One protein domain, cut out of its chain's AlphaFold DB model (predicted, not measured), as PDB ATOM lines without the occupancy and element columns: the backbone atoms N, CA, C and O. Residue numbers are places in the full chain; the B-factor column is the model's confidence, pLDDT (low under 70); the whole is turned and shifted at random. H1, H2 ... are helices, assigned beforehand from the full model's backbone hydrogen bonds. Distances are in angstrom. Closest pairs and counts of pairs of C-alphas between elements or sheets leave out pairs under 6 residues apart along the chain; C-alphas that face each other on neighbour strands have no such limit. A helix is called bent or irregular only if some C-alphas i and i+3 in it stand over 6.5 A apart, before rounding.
ATOM      1  N   GLY A 191     -46.474 -54.931 -18.133       76.88
ATOM      2  CA  GLY A 191     -46.706 -56.152 -18.890       76.88
ATOM      3  C   GLY A 191     -47.038 -57.346 -18.000       76.88
ATOM      4  O   GLY A 191     -46.923 -57.314 -16.773       76.88
ATOM      5  N   THR A 192     -47.416 -58.453 -18.640       86.50
ATOM      6  CA  THR A 192     -47.474 -59.756 -17.973       86.50
ATOM      7  C   THR A 192     -46.045 -60.274 -17.769       86.50
ATOM      8  O   THR A 192     -45.370 -60.521 -18.773       86.50
ATOM      9  N   PRO A 193     -45.580 -60.499 -16.525       91.19
ATOM     10  CA  PRO A 193     -44.227 -60.989 -16.288       91.19
ATOM     11  C   PRO A 193     -44.053 -62.410 -16.841       91.19
ATOM     12  O   PRO A 193     -44.928 -63.276 -16.717       91.19
ATOM     13  N   THR A 194     -42.908 -62.664 -17.470       91.81
ATOM     14  CA  THR A 194     -42.538 -63.989 -17.970       91.81
ATOM     15  C   THR A 194     -42.090 -64.902 -16.828       91.81
ATOM     16  O   THR A 194     -41.828 -64.465 -15.711       91.81
ATOM     17  N   LYS A 195     -41.934 -66.206 -17.101       92.31
ATOM     18  CA  LYS A 195     -41.344 -67.134 -16.120       92.31
ATOM     19  C   LYS A 195     -39.939 -66.706 -15.686       92.31
ATOM     20  O   LYS A 195     -39.600 -66.881 -14.525       92.31
ATOM     21  N   ALA A 196     -39.138 -66.173 -16.607       93.12
ATOM     22  CA  ALA A 196     -37.793 -65.717 -16.279       93.12
ATOM     23  C   ALA A 196     -37.836 -64.508 -15.336       93.12
ATOM     24  O   ALA A 196     -37.078 -64.480 -14.371       93.12
ATOM     25  N   ASP A 197     -38.764 -63.576 -15.573       94.50
ATOM     26  CA  ASP A 197     -38.957 -62.406 -14.710       94.50
ATOM     27  C   ASP A 197     -39.414 -62.847 -13.319       94.50
ATOM     28  O   ASP A 197     -38.811 -62.463 -12.327       94.50
ATOM     29  N   ILE A 198     -40.412 -63.732 -13.241       94.75
ATOM     30  CA  ILE A 198     -40.915 -64.288 -11.975       94.75
ATOM     31  C   ILE A 198     -39.799 -64.991 -11.193       94.75
ATOM     32  O   ILE A 198     -39.689 -64.780  -9.990       94.75
ATOM     33  N   ASP A 199     -38.959 -65.793 -11.850       89.25
ATOM     34  CA  ASP A 199     -37.840 -66.480 -11.190       89.25
ATOM     35  C   ASP A 199     -36.783 -65.498 -10.673       89.25
ATOM     36  O   ASP A 199     -36.230 -65.693  -9.589       89.25
ATOM     37  N   ALA A 200     -36.505 -64.437 -11.434       91.12
ATOM     38  CA  ALA A 200     -35.600 -63.381 -11.002       91.12
ATOM     39  C   ALA A 200     -36.179 -62.620  -9.802       91.12
ATOM     40  O   ALA A 200     -35.492 -62.445  -8.802       91.12
ATOM     41  N   ILE A 201     -37.459 -62.248  -9.857       92.75
ATOM     42  CA  ILE A 201     -38.152 -61.568  -8.758       92.75
ATOM     43  C   ILE A 201     -38.201 -62.458  -7.515       92.75
ATOM     44  O   ILE A 201     -37.960 -61.970  -6.419       92.75
ATOM     45  N   GLU A 202     -38.462 -63.763  -7.651       89.56
ATOM     46  CA  GLU A 202     -38.434 -64.693  -6.515       89.56
ATOM     47  C   GLU A 202     -37.064 -64.691  -5.827       89.56
ATOM     48  O   GLU A 202     -37.003 -64.690  -4.595       89.56
ATOM     49  N   ALA A 203     -35.982 -64.662  -6.613       84.62
ATOM     50  CA  ALA A 203     -34.617 -64.610  -6.105       84.62
ATOM     51  C   ALA A 203     -34.295 -63.277  -5.410       84.62
ATOM     52  O   ALA A 203     -33.643 -63.293  -4.367       84.62
ATOM     53  N   GLU A 204     -34.780 -62.152  -5.944       88.75
ATOM     54  CA  GLU A 204     -34.613 -60.832  -5.323       88.75
ATOM     55  C   GLU A 204     -35.472 -60.673  -4.066       88.75
ATOM     56  O   GLU A 204     -35.009 -60.114  -3.085       88.75
ATOM     57  N   LEU A 205     -36.703 -61.194  -4.046       86.50
ATOM     58  CA  LEU A 205     -37.588 -61.142  -2.877       86.50
ATOM     59  C   LEU A 205     -37.146 -62.096  -1.768       86.50
ATOM     60  O   LEU A 205     -37.392 -61.830  -0.590       86.50
ATOM     61  N   ASN A 206     -36.515 -63.213  -2.120       80.06
ATOM     62  CA  ASN A 206     -36.060 -64.227  -1.174       80.06
ATOM     63  C   ASN A 206     -34.556 -64.467  -1.331       80.06
ATOM     64  O   ASN A 206     -34.141 -65.602  -1.605       80.06
ATOM     65  N   PRO A 207     -33.720 -63.430  -1.134       69.44
ATOM     66  CA  PRO A 207     -32.297 -63.590  -1.297       69.44
ATOM     67  C   PRO A 207     -31.825 -64.570  -0.229       69.44
ATOM     68  O   PRO A 207     -32.136 -64.445   0.964       69.44
ATOM     69  N   THR A 208     -31.070 -65.584  -0.645       55.22
ATOM     70  CA  THR A 208     -30.365 -66.435   0.305       55.22
ATOM     71  C   THR A 208     -29.387 -65.537   1.047       55.22
ATOM     72  O   THR A 208     -28.388 -65.125   0.476       55.22
ATOM     73  N   SER A 209     -29.723 -65.179   2.284       47.28
ATOM     74  CA  SER A 209     -28.934 -64.352   3.207       47.28
ATOM     75  C   SER A 209     -27.417 -64.449   2.992       47.28
ATOM     76  O   SER A 209     -26.873 -65.558   2.951       47.28
ATOM     77  N   SER A 210     -26.780 -63.277   2.992       43.91
ATOM     78  CA  SER A 210     -25.438 -62.914   2.506       43.91
ATOM     79  C   SER A 210     -25.431 -62.677   0.995       43.91
ATOM     80  O   SER A 210     -25.706 -63.583   0.219       43.91
ATOM     81  N   GLY A 211     -25.205 -61.428   0.588       37.84
ATOM     82  CA  GLY A 211     -25.335 -60.982  -0.798       37.84
ATOM     83  C   GLY A 211     -24.614 -61.850  -1.841       37.84
ATOM     84  O   GLY A 211     -23.685 -62.597  -1.548       37.84
ATOM     85  N   GLY A 212     -25.041 -61.712  -3.098       31.95
ATOM     86  CA  GLY A 212     -24.300 -62.188  -4.268       31.95
ATOM     87  C   GLY A 212     -24.140 -63.710  -4.429       31.95
ATOM     88  O   GLY A 212     -23.022 -64.190  -4.586       31.95
ATOM     89  N   GLY A 213     -25.242 -64.466  -4.486       36.25
ATOM     90  CA  GLY A 213     -25.390 -65.602  -5.419       36.25
ATOM     91  C   GLY A 213     -24.481 -66.839  -5.279       36.25
ATOM     92  O   GLY A 213     -24.159 -67.457  -6.297       36.25
ATOM     93  N   GLY A 214     -24.087 -67.252  -4.068       40.66
ATOM     94  CA  GLY A 214     -23.349 -68.507  -3.826       40.66
ATOM     95  C   GLY A 214     -23.988 -69.415  -2.759       40.66
ATOM     96  O   GLY A 214     -24.717 -68.927  -1.899       40.66
ATOM     97  N   PRO A 215     -23.732 -70.744  -2.771       47.38
ATOM     98  CA  PRO A 215     -24.201 -71.634  -1.710       47.38
ATOM     99  C   PRO A 215     -23.569 -71.253  -0.364       47.38
ATOM    100  O   PRO A 215     -22.358 -71.045  -0.273       47.38
ATOM    101  N   ALA A 216     -24.398 -71.191   0.681       56.72
ATOM    102  CA  ALA A 216     -23.990 -70.769   2.017       56.72
ATOM    103  C   ALA A 216     -22.830 -71.613   2.568       56.72
ATOM    104  O   ALA A 216     -22.843 -72.846   2.496       56.72
ATOM    105  N   ARG A 217     -21.853 -70.945   3.192       73.00
ATOM    106  CA  ARG A 217     -20.806 -71.623   3.961       73.00
ATOM    107  C   ARG A 217     -21.420 -72.292   5.199       73.00
ATOM    108  O   ARG A 217     -22.340 -71.757   5.826       73.00
ATOM    109  N   GLY A 272     -44.120 -32.205   8.006       93.75
ATOM    110  CA  GLY A 272     -45.111 -33.218   7.643       93.75
ATOM    111  C   GLY A 272     -46.077 -32.772   6.545       93.75
ATOM    112  O   GLY A 272     -46.319 -33.518   5.597       93.75
ATOM    113  N   ARG A 273     -46.603 -31.541   6.616       94.62
ATOM    114  CA  ARG A 273     -47.453 -30.990   5.543       94.62
ATOM    115  C   ARG A 273     -46.719 -30.965   4.209       94.62
ATOM    116  O   ARG A 273     -47.287 -31.384   3.202       94.62
ATOM    117  N   ARG A 274     -45.457 -30.527   4.216       92.06
ATOM    118  CA  ARG A 274     -44.647 -30.489   3.002       92.06
ATOM    119  C   ARG A 274     -44.351 -31.883   2.455       92.06
ATOM    120  O   ARG A 274     -44.489 -32.081   1.254       92.06
ATOM    121  N   ALA A 275     -43.987 -32.833   3.316       91.50
ATOM    122  CA  ALA A 275     -43.718 -34.215   2.922       91.50
ATOM    123  C   ALA A 275     -44.938 -34.831   2.229       91.50
ATOM    124  O   ALA A 275     -44.830 -35.355   1.123       91.50
ATOM    125  N   LYS A 276     -46.124 -34.655   2.829       93.12
ATOM    126  CA  LYS A 276     -47.390 -35.080   2.230       93.12
ATOM    127  C   LYS A 276     -47.610 -34.448   0.852       93.12
ATOM    128  O   LYS A 276     -47.903 -35.158  -0.101       93.12
ATOM    129  N   ALA A 277     -47.442 -33.129   0.741       91.81
ATOM    130  CA  ALA A 277     -47.643 -32.407  -0.514       91.81
ATOM    131  C   ALA A 277     -46.670 -32.846  -1.622       91.81
ATOM    132  O   ALA A 277     -47.066 -32.922  -2.782       91.81
ATOM    133  N   ASP A 278     -45.414 -33.143  -1.277       88.94
ATOM    134  CA  ASP A 278     -44.414 -33.636  -2.229       88.94
ATOM    135  C   ASP A 278     -44.749 -35.033  -2.750       88.94
ATOM    136  O   ASP A 278     -44.685 -35.270  -3.954       88.94
ATOM    137  N   VAL A 279     -45.153 -35.939  -1.859       91.94
ATOM    138  CA  VAL A 279     -45.588 -37.291  -2.231       91.94
ATOM    139  C   VAL A 279     -46.874 -37.238  -3.054       91.94
ATOM    140  O   VAL A 279     -46.943 -37.863  -4.106       91.94
ATOM    141  N   ASP A 280     -47.876 -36.459  -2.634       92.00
ATOM    142  CA  ASP A 280     -49.144 -36.306  -3.362       92.00
ATOM    143  C   ASP A 280     -48.928 -35.748  -4.776       92.00
ATOM    144  O   ASP A 280     -49.629 -36.139  -5.709       92.00
ATOM    145  N   ALA A 281     -47.959 -34.847  -4.955       88.62
ATOM    146  CA  ALA A 281     -47.658 -34.263  -6.260       88.62
ATOM    147  C   ALA A 281     -47.149 -35.297  -7.278       88.62
ATOM    148  O   ALA A 281     -47.304 -35.076  -8.478       88.62
ATOM    149  N   VAL A 282     -46.555 -36.402  -6.816       87.69
ATOM    150  CA  VAL A 282     -46.001 -37.459  -7.676       87.69
ATOM    151  C   VAL A 282     -46.908 -38.690  -7.705       87.69
ATOM    152  O   VAL A 282     -47.206 -39.216  -8.772       87.69
ATOM    153  N   PHE A 283     -47.384 -39.134  -6.543       91.31
ATOM    154  CA  PHE A 283     -48.116 -40.393  -6.375       91.31
ATOM    155  C   PHE A 283     -49.588 -40.207  -5.989       91.31
ATOM    156  O   PHE A 283     -50.327 -41.186  -5.919       91.31
ATOM    157  N   GLY A 284     -50.061 -38.975  -5.771       89.81
ATOM    158  CA  GLY A 284     -51.441 -38.712  -5.351       89.81
ATOM    159  C   GLY A 284     -52.489 -39.184  -6.363       89.81
ATOM    160  O   GLY A 284     -53.553 -39.649  -5.958       89.81
ATOM    161  N   GLY A 285     -52.176 -39.138  -7.664       89.31
ATOM    162  CA  GLY A 285     -53.030 -39.694  -8.721       89.31
ATOM    163  C   GLY A 285     -53.201 -41.212  -8.596       89.31
ATOM    164  O   GLY A 285     -54.327 -41.695  -8.512       89.31
ATOM    165  N   LEU A 286     -52.086 -41.942  -8.470       91.94
ATOM    166  CA  LEU A 286     -52.060 -43.390  -8.215       91.94
ATOM    167  C   LEU A 286     -52.809 -43.751  -6.928       91.94
ATOM    168  O   LEU A 286     -53.683 -44.612  -6.929       91.94
ATOM    169  N   ALA A 287     -52.516 -43.054  -5.831       90.12
ATOM    170  CA  ALA A 287     -53.140 -43.316  -4.542       90.12
ATOM    171  C   ALA A 287     -54.655 -43.045  -4.536       90.12
ATOM    172  O   ALA A 287     -55.379 -43.709  -3.795       90.12
ATOM    173  N   SER A 288     -55.136 -42.092  -5.338       90.56
ATOM    174  CA  SER A 288     -56.569 -41.775  -5.454       90.56
ATOM    175  C   SER A 288     -57.319 -42.718  -6.399       90.56
ATOM    176  O   SER A 288     -58.539 -42.809  -6.319       90.56
ATOM    177  N   ALA A 289     -56.611 -43.408  -7.298       91.94
ATOM    178  CA  ALA A 289     -57.183 -44.378  -8.236       91.94
ATOM    179  C   ALA A 289     -57.302 -45.800  -7.652       91.94
ATOM    180  O   ALA A 289     -57.843 -46.706  -8.289       91.94
ATOM    181  N   ALA A 290     -56.770 -46.010  -6.448       94.31
ATOM    182  CA  ALA A 290     -56.794 -47.284  -5.750       94.31
ATOM    183  C   ALA A 290     -58.203 -47.641  -5.260       94.31
ATOM    184  O   ALA A 290     -58.866 -46.839  -4.602       94.31
ATOM    185  N   VAL A 291     -58.629 -48.886  -5.481       94.50
ATOM    186  CA  VAL A 291     -59.862 -49.393  -4.875       94.50
ATOM    187  C   VAL A 291     -59.691 -49.566  -3.369       94.50
ATOM    188  O   VAL A 291     -58.810 -50.276  -2.894       94.50
ATOM    189  N   LEU A 292     -60.566 -48.951  -2.577       94.50
ATOM    190  CA  LEU A 292     -60.527 -49.051  -1.121       94.50
ATOM    191  C   LEU A 292     -61.929 -49.183  -0.530       94.50
ATOM    192  O   LEU A 292     -62.931 -48.732  -1.085       94.50
ATOM    193  N   THR A 293     -62.012 -49.778   0.659       94.94
ATOM    194  CA  THR A 293     -63.232 -49.671   1.470       94.94
ATOM    195  C   THR A 293     -63.414 -48.230   1.958       94.94
ATOM    196  O   THR A 293     -62.441 -47.517   2.197       94.94
ATOM    197  N   ALA A 294     -64.657 -47.799   2.195       93.06
ATOM    198  CA  ALA A 294     -64.928 -46.438   2.673       93.06
ATOM    199  C   ALA A 294     -64.143 -46.039   3.950       93.06
ATOM    200  O   ALA A 294     -63.688 -44.896   4.027       93.06
ATOM    201  N   PRO A 295     -63.924 -46.927   4.948       92.06
ATOM    202  CA  PRO A 295     -63.055 -46.610   6.082       92.06
ATOM    203  C   PRO A 295     -61.586 -46.389   5.698       92.06
ATOM    204  O   PRO A 295     -60.952 -45.493   6.249       92.06
ATOM    205  N   GLN A 296     -61.045 -47.180   4.766       92.75
ATOM    206  CA  GLN A 296     -59.670 -47.023   4.276       92.75
ATOM    207  C   GLN A 296     -59.515 -45.715   3.490       92.75
ATOM    208  O   GLN A 296     -58.595 -44.947   3.764       92.75
ATOM    209  N   GLU A 297     -60.463 -45.417   2.600       92.75
ATOM    210  CA  GLU A 297     -60.518 -44.165   1.838       92.75
ATOM    211  C   GLU A 297     -60.593 -42.945   2.769       92.75
ATOM    212  O   GLU A 297     -59.849 -41.971   2.635       92.75
ATOM    213  N   SER A 298     -61.451 -43.014   3.794       91.81
ATOM    214  CA  SER A 298     -61.560 -41.958   4.801       91.81
ATOM    215  C   SER A 298     -60.268 -41.791   5.600       91.81
ATOM    216  O   SER A 298     -59.916 -40.661   5.934       91.81
ATOM    217  N   ALA A 299     -59.570 -42.878   5.934       89.38
ATOM    218  CA  ALA A 299     -58.303 -42.811   6.658       89.38
ATOM    219  C   ALA A 299     -57.201 -42.159   5.808       89.38
ATOM    220  O   ALA A 299     -56.482 -41.299   6.310       89.38
ATOM    221  N   ARG A 300     -57.114 -42.513   4.519       90.50
ATOM    222  CA  ARG A 300     -56.138 -41.951   3.573       90.50
ATOM    223  C   ARG A 300     -56.399 -40.470   3.293       90.50
ATOM    224  O   ARG A 300     -55.500 -39.647   3.445       90.50
ATOM    225  N   SER A 301     -57.634 -40.112   2.943       90.75
ATOM    226  CA  SER A 301     -58.009 -38.734   2.582       90.75
ATOM    227  C   SER A 301     -57.943 -37.743   3.749       90.75
ATOM    228  O   SER A 301     -57.679 -36.561   3.537       90.75
ATOM    229  N   SER A 302     -58.161 -38.205   4.986       91.25
ATOM    230  CA  SER A 302     -58.059 -37.366   6.190       91.25
ATOM    231  C   SER A 302     -56.663 -37.343   6.817       91.25
ATOM    232  O   SER A 302     -56.472 -36.679   7.838       91.25
ATOM    233  N   PHE A 303     -55.692 -38.055   6.234       93.25
ATOM    234  CA  PHE A 303     -54.364 -38.168   6.814       93.25
ATOM    235  C   PHE A 303     -53.651 -36.812   6.876       93.25
ATOM    236  O   PHE A 303     -53.493 -36.112   5.872       93.25
ATOM    237  N   ALA A 304     -53.171 -36.474   8.070       94.12
ATOM    238  CA  ALA A 304     -52.327 -35.318   8.323       94.12
ATOM    239  C   ALA A 304     -51.336 -35.645   9.440       94.12
ATOM    240  O   ALA A 304     -51.713 -36.248  10.444       94.12
ATOM    241  N   PHE A 305     -50.087 -35.205   9.300       94.50
ATOM    242  CA  PHE A 305     -49.114 -35.255  10.388       94.50
ATOM    243  C   PHE A 305     -49.451 -34.191  11.433       94.50
ATOM    244  O   PHE A 305     -49.342 -32.995  11.174       94.50
ATOM    245  N   GLN A 426     -34.447 -33.137   8.115       84.81
ATOM    246  CA  GLN A 426     -34.359 -34.580   8.390       84.81
ATOM    247  C   GLN A 426     -35.731 -35.173   8.727       84.81
ATOM    248  O   GLN A 426     -36.088 -36.244   8.250       84.81
ATOM    249  N   THR A 427     -36.537 -34.446   9.506       88.69
ATOM    250  CA  THR A 427     -37.915 -34.853   9.796       88.69
ATOM    251  C   THR A 427     -38.728 -34.928   8.507       88.69
ATOM    252  O   THR A 427     -39.405 -35.920   8.286       88.69
ATOM    253  N   TRP A 428     -38.661 -33.917   7.635       89.88
ATOM    254  CA  TRP A 428     -39.370 -33.942   6.350       89.88
ATOM    255  C   TRP A 428     -39.000 -35.173   5.510       89.88
ATOM    256  O   TRP A 428     -39.906 -35.831   5.009       89.88
ATOM    257  N   GLU A 429     -37.714 -35.513   5.411       86.25
ATOM    258  CA  GLU A 429     -37.227 -36.684   4.668       86.25
ATOM    259  C   GLU A 429     -37.825 -37.989   5.207       86.25
ATOM    260  O   GLU A 429     -38.418 -38.757   4.450       86.25
ATOM    261  N   VAL A 430     -37.782 -38.187   6.526       87.00
ATOM    262  CA  VAL A 430     -38.421 -39.345   7.167       87.00
ATOM    263  C   VAL A 430     -39.924 -39.352   6.893       87.00
ATOM    264  O   VAL A 430     -40.487 -40.377   6.528       87.00
ATOM    265  N   LEU A 431     -40.600 -38.207   7.020       91.25
ATOM    266  CA  LEU A 431     -42.046 -38.136   6.808       91.25
ATOM    267  C   LEU A 431     -42.460 -38.370   5.346       91.25
ATOM    268  O   LEU A 431     -43.611 -38.741   5.124       91.25
ATOM    269  N   VAL A 432     -41.565 -38.200   4.364       90.50
ATOM    270  CA  VAL A 432     -41.807 -38.633   2.976       90.50
ATOM    271  C   VAL A 432     -41.931 -40.157   2.931       90.50
ATOM    272  O   VAL A 432     -42.960 -40.658   2.477       90.50
ATOM    273  N   HIS A 433     -40.941 -40.873   3.468       90.62
ATOM    274  CA  HIS A 433     -40.935 -42.338   3.538       90.62
ATOM    275  C   HIS A 433     -42.151 -42.866   4.313       90.62
ATOM    276  O   HIS A 433     -42.942 -43.672   3.820       90.62
ATOM    277  N   GLU A 434     -42.378 -42.335   5.511       91.31
ATOM    278  CA  GLU A 434     -43.483 -42.763   6.370       91.31
ATOM    279  C   GLU A 434     -44.852 -42.490   5.752       91.31
ATOM    280  O   GLU A 434     -45.792 -43.267   5.928       91.31
ATOM    281  N   TYR A 435     -44.996 -41.393   5.002       93.56
ATOM    282  CA  TYR A 435     -46.253 -41.124   4.321       93.56
ATOM    283  C   TYR A 435     -46.505 -42.103   3.173       93.56
ATOM    284  O   TYR A 435     -47.640 -42.560   3.024       93.56
ATOM    285  N   ILE A 436     -45.475 -42.477   2.408       93.75
ATOM    286  CA  ILE A 436     -45.588 -43.458   1.318       93.75
ATOM    287  C   ILE A 436     -46.093 -44.808   1.847       93.75
ATOM    288  O   ILE A 436     -47.000 -45.382   1.242       93.75
ATOM    289  N   HIS A 437     -45.637 -45.260   3.021       92.38
ATOM    290  CA  HIS A 437     -46.194 -46.453   3.686       92.38
ATOM    291  C   HIS A 437     -47.713 -46.372   3.891       92.38
ATOM    292  O   HIS A 437     -48.421 -47.365   3.738       92.38
ATOM    293  N   THR A 438     -48.261 -45.189   4.192       92.38
ATOM    294  CA  THR A 438     -49.720 -45.019   4.356       92.38
ATOM    295  C   THR A 438     -50.505 -45.125   3.042       92.38
ATOM    296  O   THR A 438     -51.730 -45.296   3.054       92.38
ATOM    297  N   LEU A 439     -49.812 -45.026   1.906       94.38
ATOM    298  CA  LEU A 439     -50.375 -45.175   0.569       94.38
ATOM    299  C   LEU A 439     -50.308 -46.623   0.062       94.38
ATOM    300  O   LEU A 439     -50.948 -46.916  -0.949       94.38
ATOM    301  N   GLU A 440     -49.621 -47.522   0.781       94.38
ATOM    302  CA  GLU A 440     -49.557 -48.951   0.465       94.38
ATOM    303  C   GLU A 440     -50.970 -49.525   0.293       94.38
ATOM    304  O   GLU A 440     -51.869 -49.348   1.128       94.38
ATOM    305  N   HIS A 441     -51.182 -50.226  -0.816       95.38
ATOM    306  CA  HIS A 441     -52.446 -50.884  -1.076       95.38
ATOM    307  C   HIS A 441     -52.626 -52.113  -0.164       95.38
ATOM    308  O   HIS A 441     -51.713 -52.936  -0.054       95.38
ATOM    309  N   PRO A 442     -53.820 -52.351   0.420       94.19
ATOM    310  CA  PRO A 442     -54.056 -53.492   1.311       94.19
ATOM    311  C   PRO A 442     -53.685 -54.861   0.717       94.19
ATOM    312  O   PRO A 442     -53.184 -55.728   1.434       94.19
ATOM    313  N   ASN A 443     -53.900 -55.060  -0.588       94.94
ATOM    314  CA  ASN A 443     -53.513 -56.302  -1.273       94.94
ATOM    315  C   ASN A 443     -51.988 -56.465  -1.385       94.94
ATOM    316  O   ASN A 443     -51.503 -57.588  -1.257       94.94
ATOM    317  N   PHE A 444     -51.234 -55.373  -1.557       96.38
ATOM    318  CA  PHE A 444     -49.770 -55.409  -1.519       96.38
ATOM    319  C   PHE A 444     -49.280 -55.772  -0.117       96.38
ATOM    320  O   PHE A 444     -48.517 -56.726   0.046       96.38
ATOM    321  N   GLY A 445     -49.817 -55.104   0.907       93.19
ATOM    322  CA  GLY A 445     -49.510 -55.406   2.304       93.19
ATOM    323  C   GLY A 445     -49.800 -56.860   2.679       93.19
ATOM    324  O   GLY A 445     -48.984 -57.508   3.344       93.19
ATOM    325  N   ALA A 446     -50.916 -57.417   2.199       93.19
ATOM    326  CA  ALA A 446     -51.266 -58.825   2.382       93.19
ATOM    327  C   ALA A 446     -50.302 -59.775   1.649       93.19
ATOM    328  O   ALA A 446     -49.855 -60.766   2.238       93.19
ATOM    329  N   ALA A 447     -49.949 -59.468   0.398       94.81
ATOM    330  CA  ALA A 447     -49.016 -60.263  -0.396       94.81
ATOM    331  C   ALA A 447     -47.587 -60.229   0.168       94.81
ATOM    332  O   ALA A 447     -46.876 -61.228   0.074       94.81
ATOM    333  N   SER A 448     -47.192 -59.130   0.820       90.94
ATOM    334  CA  SER A 448     -45.846 -58.974   1.377       90.94
ATOM    335  C   SER A 448     -45.469 -60.083   2.357       90.94
ATOM    336  O   SER A 448     -44.299 -60.431   2.460       90.94
ATOM    337  N   LYS A 449     -46.427 -60.630   3.127       85.62
ATOM    338  CA  LYS A 449     -46.168 -61.595   4.217       85.62
ATOM    339  C   LYS A 449     -45.043 -61.165   5.178       85.62
ATOM    340  O   LYS A 449     -44.381 -62.007   5.780       85.62
ATOM    341  N   GLY A 450     -44.827 -59.857   5.342       77.69
ATOM    342  CA  GLY A 450     -43.731 -59.326   6.162       77.69
ATOM    343  C   GLY A 450     -42.355 -59.332   5.485       77.69
ATOM    344  O   GLY A 450     -41.353 -59.132   6.166       77.69
ATOM    345  N   ASN A 451     -42.288 -59.541   4.170       83.69
ATOM    346  CA  ASN A 451     -41.074 -59.394   3.380       83.69
ATOM    347  C   ASN A 451     -40.593 -57.933   3.422       83.69
ATOM    348  O   ASN A 451     -41.285 -57.030   2.950       83.69
ATOM    349  N   ARG A 452     -39.404 -57.703   3.991       83.00
ATOM    350  CA  ARG A 452     -38.832 -56.356   4.153       83.00
ATOM    351  C   ARG A 452     -38.440 -55.692   2.836       83.00
ATOM    352  O   ARG A 452     -38.477 -54.475   2.770       83.00
ATOM    353  N   ILE A 453     -38.114 -56.453   1.794       86.19
ATOM    354  CA  ILE A 453     -37.822 -55.878   0.473       86.19
ATOM    355  C   ILE A 453     -39.100 -55.274  -0.101       86.19
ATOM    356  O   ILE A 453     -39.077 -54.144  -0.566       86.19
ATOM    357  N   MET A 454     -40.231 -55.974   0.017       92.44
ATOM    358  CA  MET A 454     -41.521 -55.418  -0.403       92.44
ATOM    359  C   MET A 454     -41.944 -54.220   0.446       92.44
ATOM    360  O   MET A 454     -42.400 -53.234  -0.109       92.44
ATOM    361  N   LYS A 455     -41.814 -54.298   1.775       87.12
ATOM    362  CA  LYS A 455     -42.278 -53.224   2.664       87.12
ATOM    363  C   LYS A 455     -41.367 -52.003   2.635       87.12
ATOM    364  O   LYS A 455     -41.809 -50.917   2.305       87.12
ATOM    365  N   GLU A 456     -40.094 -52.195   2.950       88.50
ATOM    366  CA  GLU A 456     -39.137 -51.099   3.101       88.50
ATOM    367  C   GLU A 456     -38.417 -50.794   1.790       88.50
ATOM    368  O   GLU A 456     -38.225 -49.636   1.456       88.50
ATOM    369  N   GLY A 457     -38.051 -51.816   1.010       91.19
ATOM    370  CA  GLY A 457     -37.316 -51.620  -0.243       91.19
ATOM    371  C   GLY A 457     -38.119 -50.854  -1.295       91.19
ATOM    372  O   GLY A 457     -37.597 -49.916  -1.889       91.19
ATOM    373  N   PHE A 458     -39.393 -51.209  -1.507       95.75
ATOM    374  CA  PHE A 458     -40.258 -50.483  -2.451       95.75
ATOM    375  C   PHE A 458     -40.607 -49.087  -1.918       95.75
ATOM    376  O   PHE A 458     -40.595 -48.126  -2.682       95.75
ATOM    377  N   CYS A 459     -40.880 -48.953  -0.617       93.19
ATOM    378  CA  CYS A 459     -41.132 -47.645  -0.011       93.19
ATOM    379  C   CYS A 459     -39.919 -46.712  -0.165       93.19
ATOM    380  O   CYS A 459     -40.059 -45.554  -0.565       93.19
ATOM    381  N   GLU A 460     -38.712 -47.232   0.057       91.62
ATOM    382  CA  GLU A 460     -37.472 -46.479  -0.105       91.62
ATOM    383  C   GLU A 460     -37.177 -46.148  -1.571       91.62
ATOM    384  O   GLU A 460     -36.748 -45.038  -1.872       91.62
ATOM    385  N   LEU A 461     -37.490 -47.052  -2.508       93.56
ATOM    386  CA  LEU A 461     -37.427 -46.765  -3.944       93.56
ATOM    387  C   LEU A 461     -38.284 -45.539  -4.306       93.56
ATOM    388  O   LEU A 461     -37.819 -44.630  -4.991       93.56
ATOM    389  N   PHE A 462     -39.517 -45.458  -3.801       93.12
ATOM    390  CA  PHE A 462     -40.378 -44.299  -4.054       93.12
ATOM    391  C   PHE A 462     -39.945 -43.050  -3.280       93.12
ATOM    392  O   PHE A 462     -40.093 -41.933  -3.776       93.12
ATOM    393  N   THR A 463     -39.369 -43.217  -2.091       90.44
ATOM    394  CA  THR A 463     -38.750 -42.117  -1.338       90.44
ATOM    395  C   THR A 463     -37.610 -41.508  -2.148       90.44
ATOM    396  O   THR A 463     -37.568 -40.294  -2.355       90.44
ATOM    397  N   LYS A 464     -36.744 -42.353  -2.713       87.50
ATOM    398  CA  LYS A 464     -35.683 -41.958  -3.639       87.50
ATOM    399  C   LYS A 464     -36.226 -41.220  -4.861       87.50
ATOM    400  O   LYS A 464     -35.650 -40.200  -5.237       87.50
ATOM    401  N   ASP A 465     -37.329 -41.680  -5.457       87.00
ATOM    402  CA  ASP A 465     -37.995 -40.980  -6.566       87.00
ATOM    403  C   ASP A 465     -38.387 -39.546  -6.178       87.00
ATOM    404  O   ASP A 465     -38.104 -38.603  -6.922       87.00
ATOM    405  N   ILE A 466     -38.962 -39.345  -4.988       86.25
ATOM    406  CA  ILE A 466     -39.264 -37.996  -4.492       86.25
ATOM    407  C   ILE A 466     -37.974 -37.187  -4.328       86.25
ATOM    408  O   ILE A 466     -37.881 -36.071  -4.844       86.25
ATOM    409  N   LEU A 467     -36.970 -37.744  -3.648       80.50
ATOM    410  CA  LEU A 467     -35.746 -37.035  -3.273       80.50
ATOM    411  C   LEU A 467     -34.839 -36.688  -4.466       80.50
ATOM    412  O   LEU A 467     -34.227 -35.616  -4.478       80.50
ATOM    413  N   LEU A 468     -34.777 -37.550  -5.486       77.25
ATOM    414  CA  LEU A 468     -33.871 -37.416  -6.631       77.25
ATOM    415  C   LEU A 468     -34.555 -36.959  -7.925       77.25
ATOM    416  O   LEU A 468     -33.976 -36.158  -8.665       77.25
ATOM    417  N   HIS A 469     -35.761 -37.445  -8.231       60.50
ATOM    418  CA  HIS A 469     -36.342 -37.327  -9.576       60.50
ATOM    419  C   HIS A 469     -37.202 -36.074  -9.811       60.50
ATOM    420  O   HIS A 469     -37.614 -35.818 -10.942       60.50
ATOM    421  N   GLY A 470     -37.382 -35.212  -8.807       54.62
ATOM    422  CA  GLY A 470     -38.115 -33.950  -8.962       54.62
ATOM    423  C   GLY A 470     -37.278 -32.720  -9.338       54.62
ATOM    424  O   GLY A 470     -37.859 -31.686  -9.658       54.62
ATOM    425  N   GLY A 471     -35.941 -32.740  -9.227       51.09
ATOM    426  CA  GLY A 471     -35.069 -31.554  -9.396       51.09
ATOM    427  C   GLY A 471     -35.328 -30.374  -8.426       51.09
ATOM    428  O   GLY A 471     -34.507 -29.464  -8.316       51.09
ATOM    429  N   GLN A 472     -36.444 -30.388  -7.691       56.09
ATOM    430  CA  GLN A 472     -36.918 -29.329  -6.798       56.09
ATOM    431  C   GLN A 472     -36.285 -29.390  -5.403       56.09
ATOM    432  O   GLN A 472     -36.125 -28.359  -4.754       56.09
ATOM    433  N   ILE A 473     -35.869 -30.572  -4.947       61.44
ATOM    434  CA  ILE A 473     -35.259 -30.741  -3.621       61.44
ATOM    435  C   ILE A 473     -33.789 -30.305  -3.624       61.44
ATOM    436  O   ILE A 473     -33.322 -29.717  -2.652       61.44
ATOM    437  N   ALA A 474     -33.098 -30.421  -4.764       53.66
ATOM    438  CA  ALA A 474     -31.800 -29.782  -4.972       53.66
ATOM    439  C   ALA A 474     -31.891 -28.238  -4.983       53.66
ATOM    440  O   ALA A 474     -30.984 -27.561  -4.507       53.66
ATOM    441  N   ALA A 475     -32.999 -27.658  -5.465       54.22
ATOM    442  CA  ALA A 475     -33.205 -26.204  -5.468       54.22
ATOM    443  C   ALA A 475     -33.460 -25.630  -4.059       54.22
ATOM    444  O   ALA A 475     -33.018 -24.521  -3.750       54.22
ATOM    445  N   ALA A 476     -34.082 -26.408  -3.165       56.09
ATOM    446  CA  ALA A 476     -34.252 -26.048  -1.755       56.09
ATOM    447  C   ALA A 476     -32.915 -25.892  -0.995       56.09
ATOM    448  O   ALA A 476     -32.877 -25.258   0.056       56.09
ATOM    449  N   GLN A 477     -31.803 -26.401  -1.545       57.53
ATOM    450  CA  GLN A 477     -30.470 -26.381  -0.923       57.53
ATOM    451  C   GLN A 477     -29.791 -24.997  -0.921       57.53
ATOM    452  O   GLN A 477     -28.701 -24.870  -0.373       57.53
ATOM    453  N   THR A 478     -30.373 -23.973  -1.564       56.06
ATOM    454  CA  THR A 478     -29.704 -22.670  -1.789       56.06
ATOM    455  C   THR A 478     -30.614 -21.444  -1.623       56.06
ATOM    456  O   THR A 478     -30.356 -20.402  -2.222       56.06
ATOM    457  N   ASP A 479     -31.701 -21.551  -0.847       64.12
ATOM    458  CA  ASP A 479     -32.755 -20.519  -0.740       64.12
ATOM    459  C   ASP A 479     -33.484 -20.208  -2.072       64.12
ATOM    460  O   ASP A 479     -34.263 -19.256  -2.146       64.12
ATOM    461  N   ALA A 480     -33.289 -21.017  -3.123       68.19
ATOM    462  CA  ALA A 480     -33.923 -20.817  -4.429       68.19
ATOM    463  C   ALA A 480     -35.422 -21.190  -4.454       68.19
ATOM    464  O   ALA A 480     -36.138 -20.755  -5.354       68.19
ATOM    465  N   ASP A 481     -35.902 -21.939  -3.453       76.62
ATOM    466  CA  ASP A 481     -37.323 -22.217  -3.191       76.62
ATOM    467  C   ASP A 481     -37.696 -21.829  -1.741       76.62
ATOM    468  O   ASP A 481     -37.790 -22.684  -0.851       76.62
ATOM    469  N   PRO A 482     -37.880 -20.524  -1.457       78.94
ATOM    470  CA  PRO A 482     -38.191 -20.058  -0.111       78.94
ATOM    471  C   PRO A 482     -39.576 -20.516   0.360       78.94
ATOM    472  O   PRO A 482     -39.777 -20.651   1.560       78.94
ATOM    473  N   ALA A 483     -40.524 -20.783  -0.544       83.19
ATOM    474  CA  ALA A 483     -41.867 -21.217  -0.165       83.19
ATOM    475  C   ALA A 483     -41.837 -22.606   0.483       83.19
ATOM    476  O   ALA A 483     -42.360 -22.782   1.583       83.19
ATOM    477  N   ARG A 484     -41.154 -23.566  -0.158       84.31
ATOM    478  CA  ARG A 484     -40.925 -24.905   0.400       84.31
ATOM    479  C   ARG A 484     -40.181 -24.833   1.729       84.31
ATOM    480  O   ARG A 484     -40.602 -25.465   2.693       84.31
ATOM    481  N   ARG A 485     -39.111 -24.032   1.793       83.94
ATOM    482  CA  ARG A 485     -38.329 -23.847   3.020       83.94
ATOM    483  C   ARG A 485     -39.186 -23.316   4.164       83.94
ATOM    484  O   ARG A 485     -39.186 -23.915   5.228       83.94
ATOM    485  N   ILE A 486     -39.931 -22.231   3.946       87.31
ATOM    486  CA  ILE A 486     -40.796 -21.621   4.968       87.31
ATOM    487  C   ILE A 486     -41.828 -22.626   5.482       87.31
ATOM    488  O   ILE A 486     -42.139 -22.627   6.670       87.31
ATOM    489  N   GLU A 487     -42.357 -23.485   4.610       90.19
ATOM    490  CA  GLU A 487     -43.322 -24.503   5.010       90.19
ATOM    491  C   GLU A 487     -42.694 -25.595   5.883       90.19
ATOM    492  O   GLU A 487     -43.223 -25.863   6.961       90.19
ATOM    493  N   VAL A 488     -41.551 -26.167   5.474       89.75
ATOM    494  CA  VAL A 488     -40.809 -27.165   6.272       89.75
ATOM    495  C   VAL A 488     -40.356 -26.568   7.599       89.75
ATOM    496  O   VAL A 488     -40.518 -27.168   8.663       89.75
ATOM    497  N   GLU A 489     -39.801 -25.361   7.540       88.62
ATOM    498  CA  GLU A 489     -39.219 -24.698   8.696       88.62
ATOM    499  C   GLU A 489     -40.278 -24.092   9.631       88.62
ATOM    500  O   GLU A 489     -39.994 -23.803  10.790       88.62
ATOM    501  N   GLY A 490     -41.507 -23.893   9.146       88.44
ATOM    502  CA  GLY A 490     -42.606 -23.254   9.876       88.44
ATOM    503  C   GLY A 490     -42.424 -21.747  10.103       88.44
ATOM    504  O   GLY A 490     -43.291 -21.100  10.694       88.44
ATOM    505  N   LYS A 491     -41.306 -21.175   9.645       86.00
ATOM    506  CA  LYS A 491     -40.919 -19.777   9.841       86.00
ATOM    507  C   LYS A 491     -40.003 -19.321   8.706       86.00
ATOM    508  O   LYS A 491     -39.200 -20.095   8.199       86.00
ATOM    509  N   ASP A 492     -40.106 -18.050   8.327       86.38
ATOM    510  CA  ASP A 492     -39.189 -17.440   7.363       86.38
ATOM    511  C   ASP A 492     -37.897 -16.966   8.043       86.38
ATOM    512  O   ASP A 492     -37.886 -15.932   8.711       86.38
ATOM    513  N   GLU A 493     -36.822 -17.743   7.886       82.81
ATOM    514  CA  GLU A 493     -35.464 -17.410   8.338       82.81
ATOM    515  C   GLU A 493     -34.472 -17.451   7.156       82.81
ATOM    516  O   GLU A 493     -33.898 -18.505   6.841       82.81
ATOM    517  N   PRO A 494     -34.270 -16.322   6.449       75.19
ATOM    518  CA  PRO A 494     -33.358 -16.254   5.311       75.19
ATOM    519  C   PRO A 494     -31.886 -16.235   5.749       75.19
ATOM    520  O   PRO A 494     -31.557 -15.803   6.852       75.19
ATOM    521  N   GLY A 495     -30.976 -16.598   4.840       69.31
ATOM    522  CA  GLY A 495     -29.545 -16.340   5.029       69.31
ATOM    523  C   GLY A 495     -28.751 -17.519   5.580       69.31
ATOM    524  O   GLY A 495     -27.929 -17.341   6.479       69.31
ATOM    525  N   PHE A 496     -28.941 -18.700   4.997       65.81
ATOM    526  CA  PHE A 496     -28.086 -19.857   5.243       65.81
ATOM    527  C   PHE A 496     -27.475 -20.363   3.935       65.81
ATOM    528  O   PHE A 496     -28.170 -20.558   2.945       65.81
ATOM    529  N   ALA A 497     -26.153 -20.537   3.923       59.25
ATOM    530  CA  ALA A 497     -25.389 -20.922   2.733       59.25
ATOM    531  C   ALA A 497     -25.058 -22.427   2.672       59.25
ATOM    532  O   ALA A 497     -24.357 -22.857   1.757       59.25
ATOM    533  N   GLY A 498     -25.490 -23.208   3.668       62.50
ATOM    534  CA  GLY A 498     -25.287 -24.654   3.721       62.50
ATOM    535  C   GLY A 498     -26.453 -25.439   3.119       62.50
ATOM    536  O   GLY A 498     -27.531 -24.912   2.863       62.50
ATOM    537  N   LYS A 499     -26.228 -26.736   2.925       67.88
ATOM    538  CA  LYS A 499     -27.204 -27.678   2.382       67.88
ATOM    539  C   LYS A 499     -27.978 -28.331   3.531       67.88
ATOM    540  O   LYS A 499     -27.397 -29.133   4.252       67.88
ATOM    541  N   PHE A 500     -29.254 -27.973   3.705       64.06
ATOM    542  CA  PHE A 500     -30.107 -28.577   4.741       64.06
ATOM    543  C   PHE A 500     -30.710 -29.923   4.335       64.06
ATOM    544  O   PHE A 500     -30.889 -30.799   5.175       64.06
ATOM    545  N   VAL A 501     -31.017 -30.089   3.047       63.59
ATOM    546  CA  VAL A 501     -31.450 -31.381   2.508       63.59
ATOM    547  C   VAL A 501     -30.196 -32.216   2.259       63.59
ATOM    548  O   VAL A 501     -29.424 -31.820   1.381       63.59
ATOM    549  N   PRO A 502     -29.946 -33.310   2.997       61.12
ATOM    550  CA  PRO A 502     -28.786 -34.162   2.755       61.12
ATOM    551  C   PRO A 502     -28.793 -34.728   1.325       61.12
ATOM    552  O   PRO A 502     -29.795 -34.686   0.610       61.12
ATOM    553  N   ASP A 503     -27.627 -35.185   0.855       70.81
ATOM    554  CA  ASP A 503     -27.630 -36.087  -0.298       70.81
ATOM    555  C   ASP A 503     -28.418 -37.331   0.086       70.81
ATOM    556  O   ASP A 503     -28.257 -37.813   1.204       70.81
ATOM    557  N   TYR A 504     -29.253 -37.816  -0.831       74.56
ATOM    558  CA  TYR A 504     -29.962 -39.069  -0.618       74.56
ATOM    559  C   TYR A 504     -28.959 -40.161  -0.238       74.56
ATOM    560  O   TYR A 504     -28.018 -40.439  -0.991       74.56
ATOM    561  N   ASP A 505     -29.185 -40.760   0.922       74.12
ATOM    562  CA  ASP A 505     -28.431 -41.882   1.451       74.12
ATOM    563  C   ASP A 505     -29.442 -42.901   1.960       74.12
ATOM    564  O   ASP A 505     -30.165 -42.646   2.919       74.12
ATOM    565  N   SER A 506     -29.484 -44.060   1.309       70.25
ATOM    566  CA  SER A 506     -30.381 -45.143   1.700       70.25
ATOM    567  C   SER A 506     -29.980 -45.786   3.026       70.25
ATOM    568  O   SER A 506     -30.747 -46.584   3.557       70.25
ATOM    569  N   GLY A 507     -28.795 -45.478   3.570       76.50
ATOM    570  CA  GLY A 507     -28.361 -45.907   4.893       76.50
ATOM    571  C   GLY A 507     -28.571 -47.404   5.124       76.50
ATOM    572  O   GLY A 507     -28.000 -48.258   4.444       76.50
ATOM    573  N   GLU A 508     -29.423 -47.735   6.089       67.94
ATOM    574  CA  GLU A 508     -29.761 -49.115   6.460       67.94
ATOM    575  C   GLU A 508     -30.654 -49.834   5.440       67.94
ATOM    576  O   GLU A 508     -30.681 -51.065   5.397       67.94
ATOM    577  N   TYR A 509     -31.360 -49.080   4.598       74.31
ATOM    578  CA  TYR A 509     -32.223 -49.592   3.539       74.31
ATOM    579  C   TYR A 509     -31.460 -49.934   2.258       74.31
ATOM    580  O   TYR A 509     -32.062 -50.496   1.345       74.31
ATOM    581  N   ALA A 510     -30.155 -49.648   2.181       78.19
ATOM    582  CA  ALA A 510     -29.346 -49.814   0.971       78.19
ATOM    583  C   ALA A 510     -29.472 -51.203   0.323       78.19
ATOM    584  O   ALA A 510     -29.659 -51.299  -0.890       78.19
ATOM    585  N   ASP A 511     -29.437 -52.271   1.124       77.19
ATOM    586  CA  ASP A 511     -29.601 -53.636   0.612       77.19
ATOM    587  C   ASP A 511     -31.035 -53.869   0.092       77.19
ATOM    588  O   ASP A 511     -31.230 -54.467  -0.963       77.19
ATOM    589  N   TYR A 512     -32.056 -53.376   0.802       83.88
ATOM    590  CA  TYR A 512     -33.461 -53.574   0.429       83.88
ATOM    591  C   TYR A 512     -33.853 -52.793  -0.825       83.88
ATOM    592  O   TYR A 512     -34.515 -53.351  -1.701       83.88
ATOM    593  N   VAL A 513     -33.438 -51.527  -0.926       87.94
ATOM    594  CA  VAL A 513     -33.719 -50.697  -2.101       87.94
ATOM    595  C   VAL A 513     -32.986 -51.229  -3.329       87.94
ATOM    596  O   VAL A 513     -33.575 -51.250  -4.399       87.94
ATOM    597  N   ALA A 514     -31.773 -51.779  -3.190       88.56
ATOM    598  CA  ALA A 514     -31.068 -52.406  -4.310       88.56
ATOM    599  C   ALA A 514     -31.838 -53.610  -4.887       88.56
ATOM    600  O   ALA A 514     -31.920 -53.770  -6.105       88.56
ATOM    601  N   HIS A 515     -32.445 -54.439  -4.030       89.44
ATOM    602  CA  HIS A 515     -33.315 -55.531  -4.475       89.44
ATOM    603  C   HIS A 515     -34.616 -55.013  -5.116       89.44
ATOM    604  O   HIS A 515     -35.067 -55.558  -6.124       89.44
ATOM    605  N   ALA A 516     -35.215 -53.947  -4.572       94.50
ATOM    606  CA  ALA A 516     -36.399 -53.319  -5.161       94.50
ATOM    607  C   ALA A 516     -36.103 -52.691  -6.538       94.50
ATOM    608  O   ALA A 516     -36.871 -52.896  -7.472       94.50
ATOM    609  N   GLU A 517     -34.962 -52.016  -6.695       94.56
ATOM    610  CA  GLU A 517     -34.458 -51.487  -7.971       94.56
ATOM    611  C   GLU A 517     -34.170 -52.604  -8.975       94.56
ATOM    612  O   GLU A 517     -34.442 -52.457 -10.165       94.56
ATOM    613  N   ALA A 518     -33.638 -53.742  -8.518       94.94
ATOM    614  CA  ALA A 518     -33.443 -54.902  -9.378       94.94
ATOM    615  C   ALA A 518     -34.786 -55.432  -9.897       94.94
ATOM    616  O   ALA A 518     -34.907 -55.699 -11.090       94.94
ATOM    617  N   ILE A 519     -35.807 -55.531  -9.037       95.75
ATOM    618  CA  ILE A 519     -37.168 -55.921  -9.435       95.75
ATOM    619  C   ILE A 519     -37.763 -54.898 -10.406       95.75
ATOM    620  O   ILE A 519     -38.264 -55.286 -11.461       95.75
ATOM    621  N   GLU A 520     -37.665 -53.604 -10.101       95.38
ATOM    622  CA  GLU A 520     -38.104 -52.529 -10.994       95.38
ATOM    623  C   GLU A 520     -37.408 -52.613 -12.356       95.38
ATOM    624  O   GLU A 520     -38.061 -52.511 -13.388       95.38
ATOM    625  N   GLY A 521     -36.105 -52.887 -12.389       94.44
ATOM    626  CA  GLY A 521     -35.358 -53.084 -13.628       94.44
ATOM    627  C   GLY A 521     -35.858 -54.258 -14.477       94.44
ATOM    628  O   GLY A 521     -35.677 -54.233 -15.694       94.44
ATOM    629  N   GLN A 522     -36.501 -55.263 -13.866       93.69
ATOM    630  CA  GLN A 522     -37.074 -56.407 -14.582       93.69
ATOM    631  C   GLN A 522     -38.467 -56.129 -15.147       93.69
ATOM    632  O   GLN A 522     -38.756 -56.542 -16.268       93.69
ATOM    633  N   VAL A 523     -39.339 -55.463 -14.383       92.50
ATOM    634  CA  VAL A 523     -40.762 -55.306 -14.754       92.50
ATOM    635  C   VAL A 523     -41.168 -53.879 -15.133       92.50
ATOM    636  O   VAL A 523     -42.255 -53.677 -15.669       92.50
ATOM    637  N   GLY A 524     -40.298 -52.902 -14.895       93.38
ATOM    638  CA  GLY A 524     -40.542 -51.475 -15.089       93.38
ATOM    639  C   GLY A 524     -41.206 -50.787 -13.889       93.38
ATOM    640  O   GLY A 524     -41.874 -51.414 -13.063       93.38
ATOM    641  N   SER A 525     -41.054 -49.460 -13.825       91.88
ATOM    642  CA  SER A 525     -41.599 -48.612 -12.755       91.88
ATOM    643  C   SER A 525     -43.121 -48.681 -12.646       91.88
ATOM    644  O   SER A 525     -43.654 -48.702 -11.538       91.88
ATOM    645  N   ASP A 526     -43.833 -48.758 -13.774       91.81
ATOM    646  CA  ASP A 526     -45.300 -48.800 -13.774       91.81
ATOM    647  C   ASP A 526     -45.824 -50.074 -13.098       91.81
ATOM    648  O   ASP A 526     -46.754 -50.013 -12.300       91.81
ATOM    649  N   ALA A 527     -45.175 -51.221 -13.327       93.62
ATOM    650  CA  ALA A 527     -45.525 -52.487 -12.684       93.62
ATOM    651  C   ALA A 527     -45.316 -52.431 -11.163       93.62
ATOM    652  O   ALA A 527     -46.162 -52.894 -10.394       93.62
ATOM    653  N   VAL A 528     -44.209 -51.831 -10.720       95.88
ATOM    654  CA  VAL A 528     -43.888 -51.659  -9.297       95.88
ATOM    655  C   VAL A 528     -44.858 -50.681  -8.619       95.88
ATOM    656  O   VAL A 528     -45.360 -50.970  -7.530       95.88
ATOM    657  N   ARG A 529     -45.212 -49.575  -9.283       95.06
ATOM    658  CA  ARG A 529     -46.209 -48.601  -8.801       95.06
ATOM    659  C   ARG A 529     -47.620 -49.187  -8.770       95.06
ATOM    660  O   ARG A 529     -48.314 -49.023  -7.769       95.06
ATOM    661  N   ALA A 530     -48.031 -49.914  -9.807       94.62
ATOM    662  CA  ALA A 530     -49.322 -50.595  -9.853       94.62
ATOM    663  C   ALA A 530     -49.429 -51.663  -8.756       94.62
ATOM    664  O   ALA A 530     -50.463 -51.773  -8.095       94.62
ATOM    665  N   ALA A 531     -48.353 -52.408  -8.490       95.94
ATOM    666  CA  ALA A 531     -48.321 -53.343  -7.375       95.94
ATOM    667  C   ALA A 531     -48.488 -52.622  -6.029       95.94
ATOM    668  O   ALA A 531     -49.361 -53.007  -5.251       95.94
ATOM    669  N   PHE A 532     -47.699 -51.576  -5.763       97.25
ATOM    670  CA  PHE A 532     -47.667 -50.904  -4.461       97.25
ATOM    671  C   PHE A 532     -48.903 -50.037  -4.181       97.25
ATOM    672  O   PHE A 532     -49.526 -50.187  -3.132       97.25
ATOM    673  N   PHE A 533     -49.277 -49.145  -5.105       96.50
ATOM    674  CA  PHE A 533     -50.342 -48.154  -4.894       96.50
ATOM    675  C   PHE A 533     -51.732 -48.664  -5.284       96.50
ATOM    676  O   PHE A 533     -52.708 -48.323  -4.615       96.50
ATOM    677  N   LEU A 534     -51.828 -49.489  -6.336       95.44
ATOM    678  CA  LEU A 534     -53.105 -50.000  -6.865       95.44
ATOM    679  C   LEU A 534     -53.398 -51.447  -6.439       95.44
ATOM    680  O   LEU A 534     -54.534 -51.895  -6.518       95.44
ATOM    681  N   GLY A 535     -52.400 -52.186  -5.939       95.12
ATOM    682  CA  GLY A 535     -52.581 -53.544  -5.429       95.12
ATOM    683  C   GLY A 535     -52.452 -54.669  -6.447       95.12
ATOM    684  O   GLY A 535     -52.704 -55.822  -6.077       95.12
ATOM    685  N   HIS A 536     -52.052 -54.370  -7.685       94.69
ATOM    686  CA  HIS A 536     -51.857 -55.352  -8.755       94.69
ATOM    687  C   HIS A 536     -50.519 -56.089  -8.620       94.69
ATOM    688  O   HIS A 536     -49.597 -55.947  -9.427       94.69
ATOM    689  N   VAL A 537     -50.393 -56.883  -7.557       95.69
ATOM    690  CA  VAL A 537     -49.176 -57.647  -7.234       95.69
ATOM    691  C   VAL A 537     -48.820 -58.700  -8.293       95.69
ATOM    692  O   VAL A 537     -47.685 -59.168  -8.354       95.69
ATOM    693  N   GLU A 538     -49.755 -59.052  -9.174       94.75
ATOM    694  CA  GLU A 538     -49.508 -59.923 -10.321       94.75
ATOM    695  C   GLU A 538     -48.491 -59.346 -11.313       94.75
ATOM    696  O   GLU A 538     -47.791 -60.127 -11.962       94.75
ATOM    697  N   HIS A 539     -48.342 -58.019 -11.396       94.12
ATOM    698  CA  HIS A 539     -47.338 -57.383 -12.256       94.12
ATOM    699  C   HIS A 539     -45.906 -57.592 -11.750       94.12
ATOM    700  O   HIS A 539     -44.969 -57.580 -12.542       94.12
ATOM    701  N   ILE A 540     -45.743 -57.887 -10.458       95.56
ATOM    702  CA  ILE A 540     -44.477 -58.332  -9.858       95.56
ATOM    703  C   ILE A 540     -44.467 -59.851  -9.612       95.56
ATOM    704  O   ILE A 540     -43.728 -60.356  -8.774       95.56
ATOM    705  N   GLY A 541     -45.300 -60.608 -10.336       95.31
ATOM    706  CA  GLY A 541     -45.253 -62.070 -10.340       95.31
ATOM    707  C   GLY A 541     -45.875 -62.755  -9.122       95.31
ATOM    708  O   GLY A 541     -45.721 -63.970  -8.968       95.31
ATOM    709  N   LEU A 542     -46.591 -62.020  -8.270       95.94
ATOM    710  CA  LEU A 542     -47.189 -62.545  -7.044       95.94
ATOM    711  C   LEU A 542     -48.687 -62.802  -7.198       95.94
ATOM    712  O   LEU A 542     -49.420 -62.100  -7.890       95.94
ATOM    713  N   LYS A 543     -49.179 -63.812  -6.490       94.50
ATOM    714  CA  LYS A 543     -50.607 -63.987  -6.218       94.50
ATOM    715  C   LYS A 543     -51.028 -63.038  -5.082       94.50
ATOM    716  O   LYS A 543     -50.190 -62.676  -4.258       94.50
ATOM    717  N   PRO A 544     -52.333 -62.741  -4.916       91.56
ATOM    718  CA  PRO A 544     -52.820 -61.917  -3.799       91.56
ATOM    719  C   PRO A 544     -52.463 -62.460  -2.409       91.56
ATOM    720  O   PRO A 544     -52.402 -61.721  -1.435       91.56
ATOM    721  N   ASN A 545     -52.230 -63.770  -2.301       90.81
ATOM    722  CA  ASN A 545     -51.791 -64.399  -1.064       90.81
ATOM    723  C   ASN A 545     -50.266 -64.358  -0.874       90.81
ATOM    724  O   ASN A 545     -49.796 -65.023   0.038       90.81
ATOM    725  N   GLY A 546     -49.499 -63.680  -1.730       92.06
ATOM    726  CA  GLY A 546     -48.042 -63.563  -1.645       92.06
ATOM    727  C   GLY A 546     -47.243 -64.779  -2.114       92.06
ATOM    728  O   GLY A 546     -46.056 -64.856  -1.828       92.06
ATOM    729  N   ASP A 547     -47.867 -65.787  -2.728       92.88
ATOM    730  CA  ASP A 547     -47.117 -66.874  -3.378       92.88
ATOM    731  C   ASP A 547     -46.697 -66.446  -4.791       92.88
ATOM    732  O   ASP A 547     -47.479 -65.790  -5.483       92.88
ATOM    733  N   MET A 548     -45.523 -66.876  -5.262       94.38
ATOM    734  CA  MET A 548     -45.132 -66.668  -6.662       94.38
ATOM    735  C   MET A 548     -46.117 -67.370  -7.608       94.38
ATOM    736  O   MET A 548     -46.620 -68.472  -7.344       94.38
ATOM    737  N   ILE A 549     -46.410 -66.735  -8.739       95.69
ATOM    738  CA  ILE A 549     -47.196 -67.348  -9.804       95.69
ATOM    739  C   ILE A 549     -46.303 -68.337 -10.558       95.69
ATOM    740  O   ILE A 549     -45.296 -67.948 -11.123       95.69
ATOM    741  N   ASP A 550     -46.695 -69.608 -10.649       93.69
ATOM    742  CA  ASP A 550     -46.098 -70.542 -11.610       93.69
ATOM    743  C   ASP A 550     -46.872 -70.448 -12.938       93.69
ATOM    744  O   ASP A 550     -48.009 -70.924 -12.990       93.69
ATOM    745  N   PRO A 551     -46.303 -69.888 -14.023       91.94
ATOM    746  CA  PRO A 551     -46.973 -69.749 -15.318       91.94
ATOM    747  C   PRO A 551     -47.382 -71.081 -15.955       91.94
ATOM    748  O   PRO A 551     -48.245 -71.103 -16.833       91.94
ATOM    749  N   SER A 552     -46.773 -72.196 -15.536       89.88
ATOM    750  CA  SER A 552     -47.126 -73.538 -16.010       89.88
ATOM    751  C   SER A 552     -48.306 -74.152 -15.249       89.88
ATOM    752  O   SER A 552     -48.911 -75.125 -15.718       89.88
ATOM    753  N   ALA A 553     -48.674 -73.580 -14.098       92.81
ATOM    754  CA  ALA A 553     -49.746 -74.095 -13.268       92.81
ATOM    755  C   ALA A 553     -51.133 -73.835 -13.895       92.81
ATOM    756  O   ALA A 553     -51.373 -72.793 -14.513       92.81
ATOM    757  N   PRO A 554     -52.114 -74.743 -13.711       91.75
ATOM    758  CA  PRO A 554     -53.448 -74.592 -14.302       91.75
ATOM    759  C   PRO A 554     -54.207 -73.325 -13.879       91.75
ATOM    760  O   PRO A 554     -55.144 -72.909 -14.571       91.75
TER     761      PRO A 554
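Overview. This is residues 191 to 217, 272 to 305 and 426 to 554 of the 672 residues of the protein "PG_binding_1 domain-containing protein" of Microlunatus phosphovorus (strain ATCC 700054 / DSM 10555 / JCM 9379 / NBRC 101784 / NCIMB 13414 / VKM Ac-1990 / NM-1) (UniProt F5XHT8). A flattened cluster of crossed helices is built round H6, which runs through the middle; H9 crosses it on one side, while H4, with H2 beside it, crosses it on the other. H1, H5, H10 and H11 gather towards one end of the long axis, and H7 and H8 make a small head at the other, from which unnamed residues 490 to 506 loop back to H9; H3 sits off to one side, near H2. The printed part has 190 residues, with eleven named helices in the order H1 to H11 and no named strand, and its class is all helix. It is compact, with a radius of gyration of the C-alphas of 18.4 A, and spans 63 by 46 by 26 A, only just flat.

Arrangement. H1, residues 195 to 205, touches H9, residues 507 to 523, opposite ways at a shallow tilt of 6 degrees; the closest C-alphas, of Glu 204 and His 515, are 5.5 A apart. H2, residues 272 to 288, touches H4, residues 426 to 439, the same way at a shallow tilt of 27 degrees, closest at C-alphas 275 and 432, 4.8 A. H3, residues 294 to 301, touches no helix but is near H2. H4 touches H6, residues 452 to 469, with residues 432 to 437 alone, at a steep tilt of 57 degrees, opposite ways; the C-alphas of His 433 and Thr 463 come closest, at 5.3 A. H5, residues 442 to 448, and H6 only just touch, with 3 pairs of C-alphas within 8 A, only at the corner by their link; C-alphas 448 and 454 are closest, 5.9 A. H6 and H9 touch about perpendicular, at 88 degrees, with C-alphas 457 and 513 closest at 4.2 A. H7, residues 472 to 478, and H8, residues 482 to 489, only just touch, with 3 pairs of C-alphas within 8 A, only at the corner; C-alphas 476 and 485 are closest, 6.7 A. H8 touches residues 272 to 274 of H2, closest at C-alphas 488 and 274, 6.0 A. H10, residues 525 to 534, touches H11, residues 537 to 540, closest at C-alphas 531 and 537, 4.4 A. H1 and H8 are apart, for instance. Helix packing is mostly crossed. Every O i to N i+4 pair is within hydrogen-bond range in H1, H3, H5, H8 and H10; the counts are 10 of 13 in H2, 9 of 10 in H4, 12 of 14 in H6, 11 of 13 in H9 and 1 of 3 in H7, where 4 of 4 O i to N i+3 pairs are within range, and H11 is too short for an i+4 pair.

Along the chain. H1 begins at C-alpha 195, (-41.344, -67.134, -16.120), and is 15.0 A long. H2 measures 19.4 A and H4 20.7 A. H6, the longest by residues, begins at C-alpha 452, (-38.832, -56.356, 4.153), and measures 23.6 A. H9 measures 25.1 A and H10 13.0 A. H2 and H9 are irregular: C-alphas 282 and 285, and C-alphas 508 and 511, are each 7.4 A apart. H2 has a kink of 74 degrees near residue 282, and H9 one of 31 degrees near residue 514. H11 ends at C-alpha 540, (-44.477, -58.332, -9.858).

Size, cuts and confidence. The C-alphas farthest apart, of Gly 495 and Pro 554, are 65.9 A apart. Residues 218 to 271 are not printed, with 45.6 A between C-alphas 217 and 272; residues 306 to 425 are not printed, with 14.9 A between C-alphas 305 and 426. Of the links printed whole, H8 to H9 is long. The mean pLDDT of the printed part is 84.4; it is under 70 at residues 207 to 216, 469 to 480, 495 to 502 and 508.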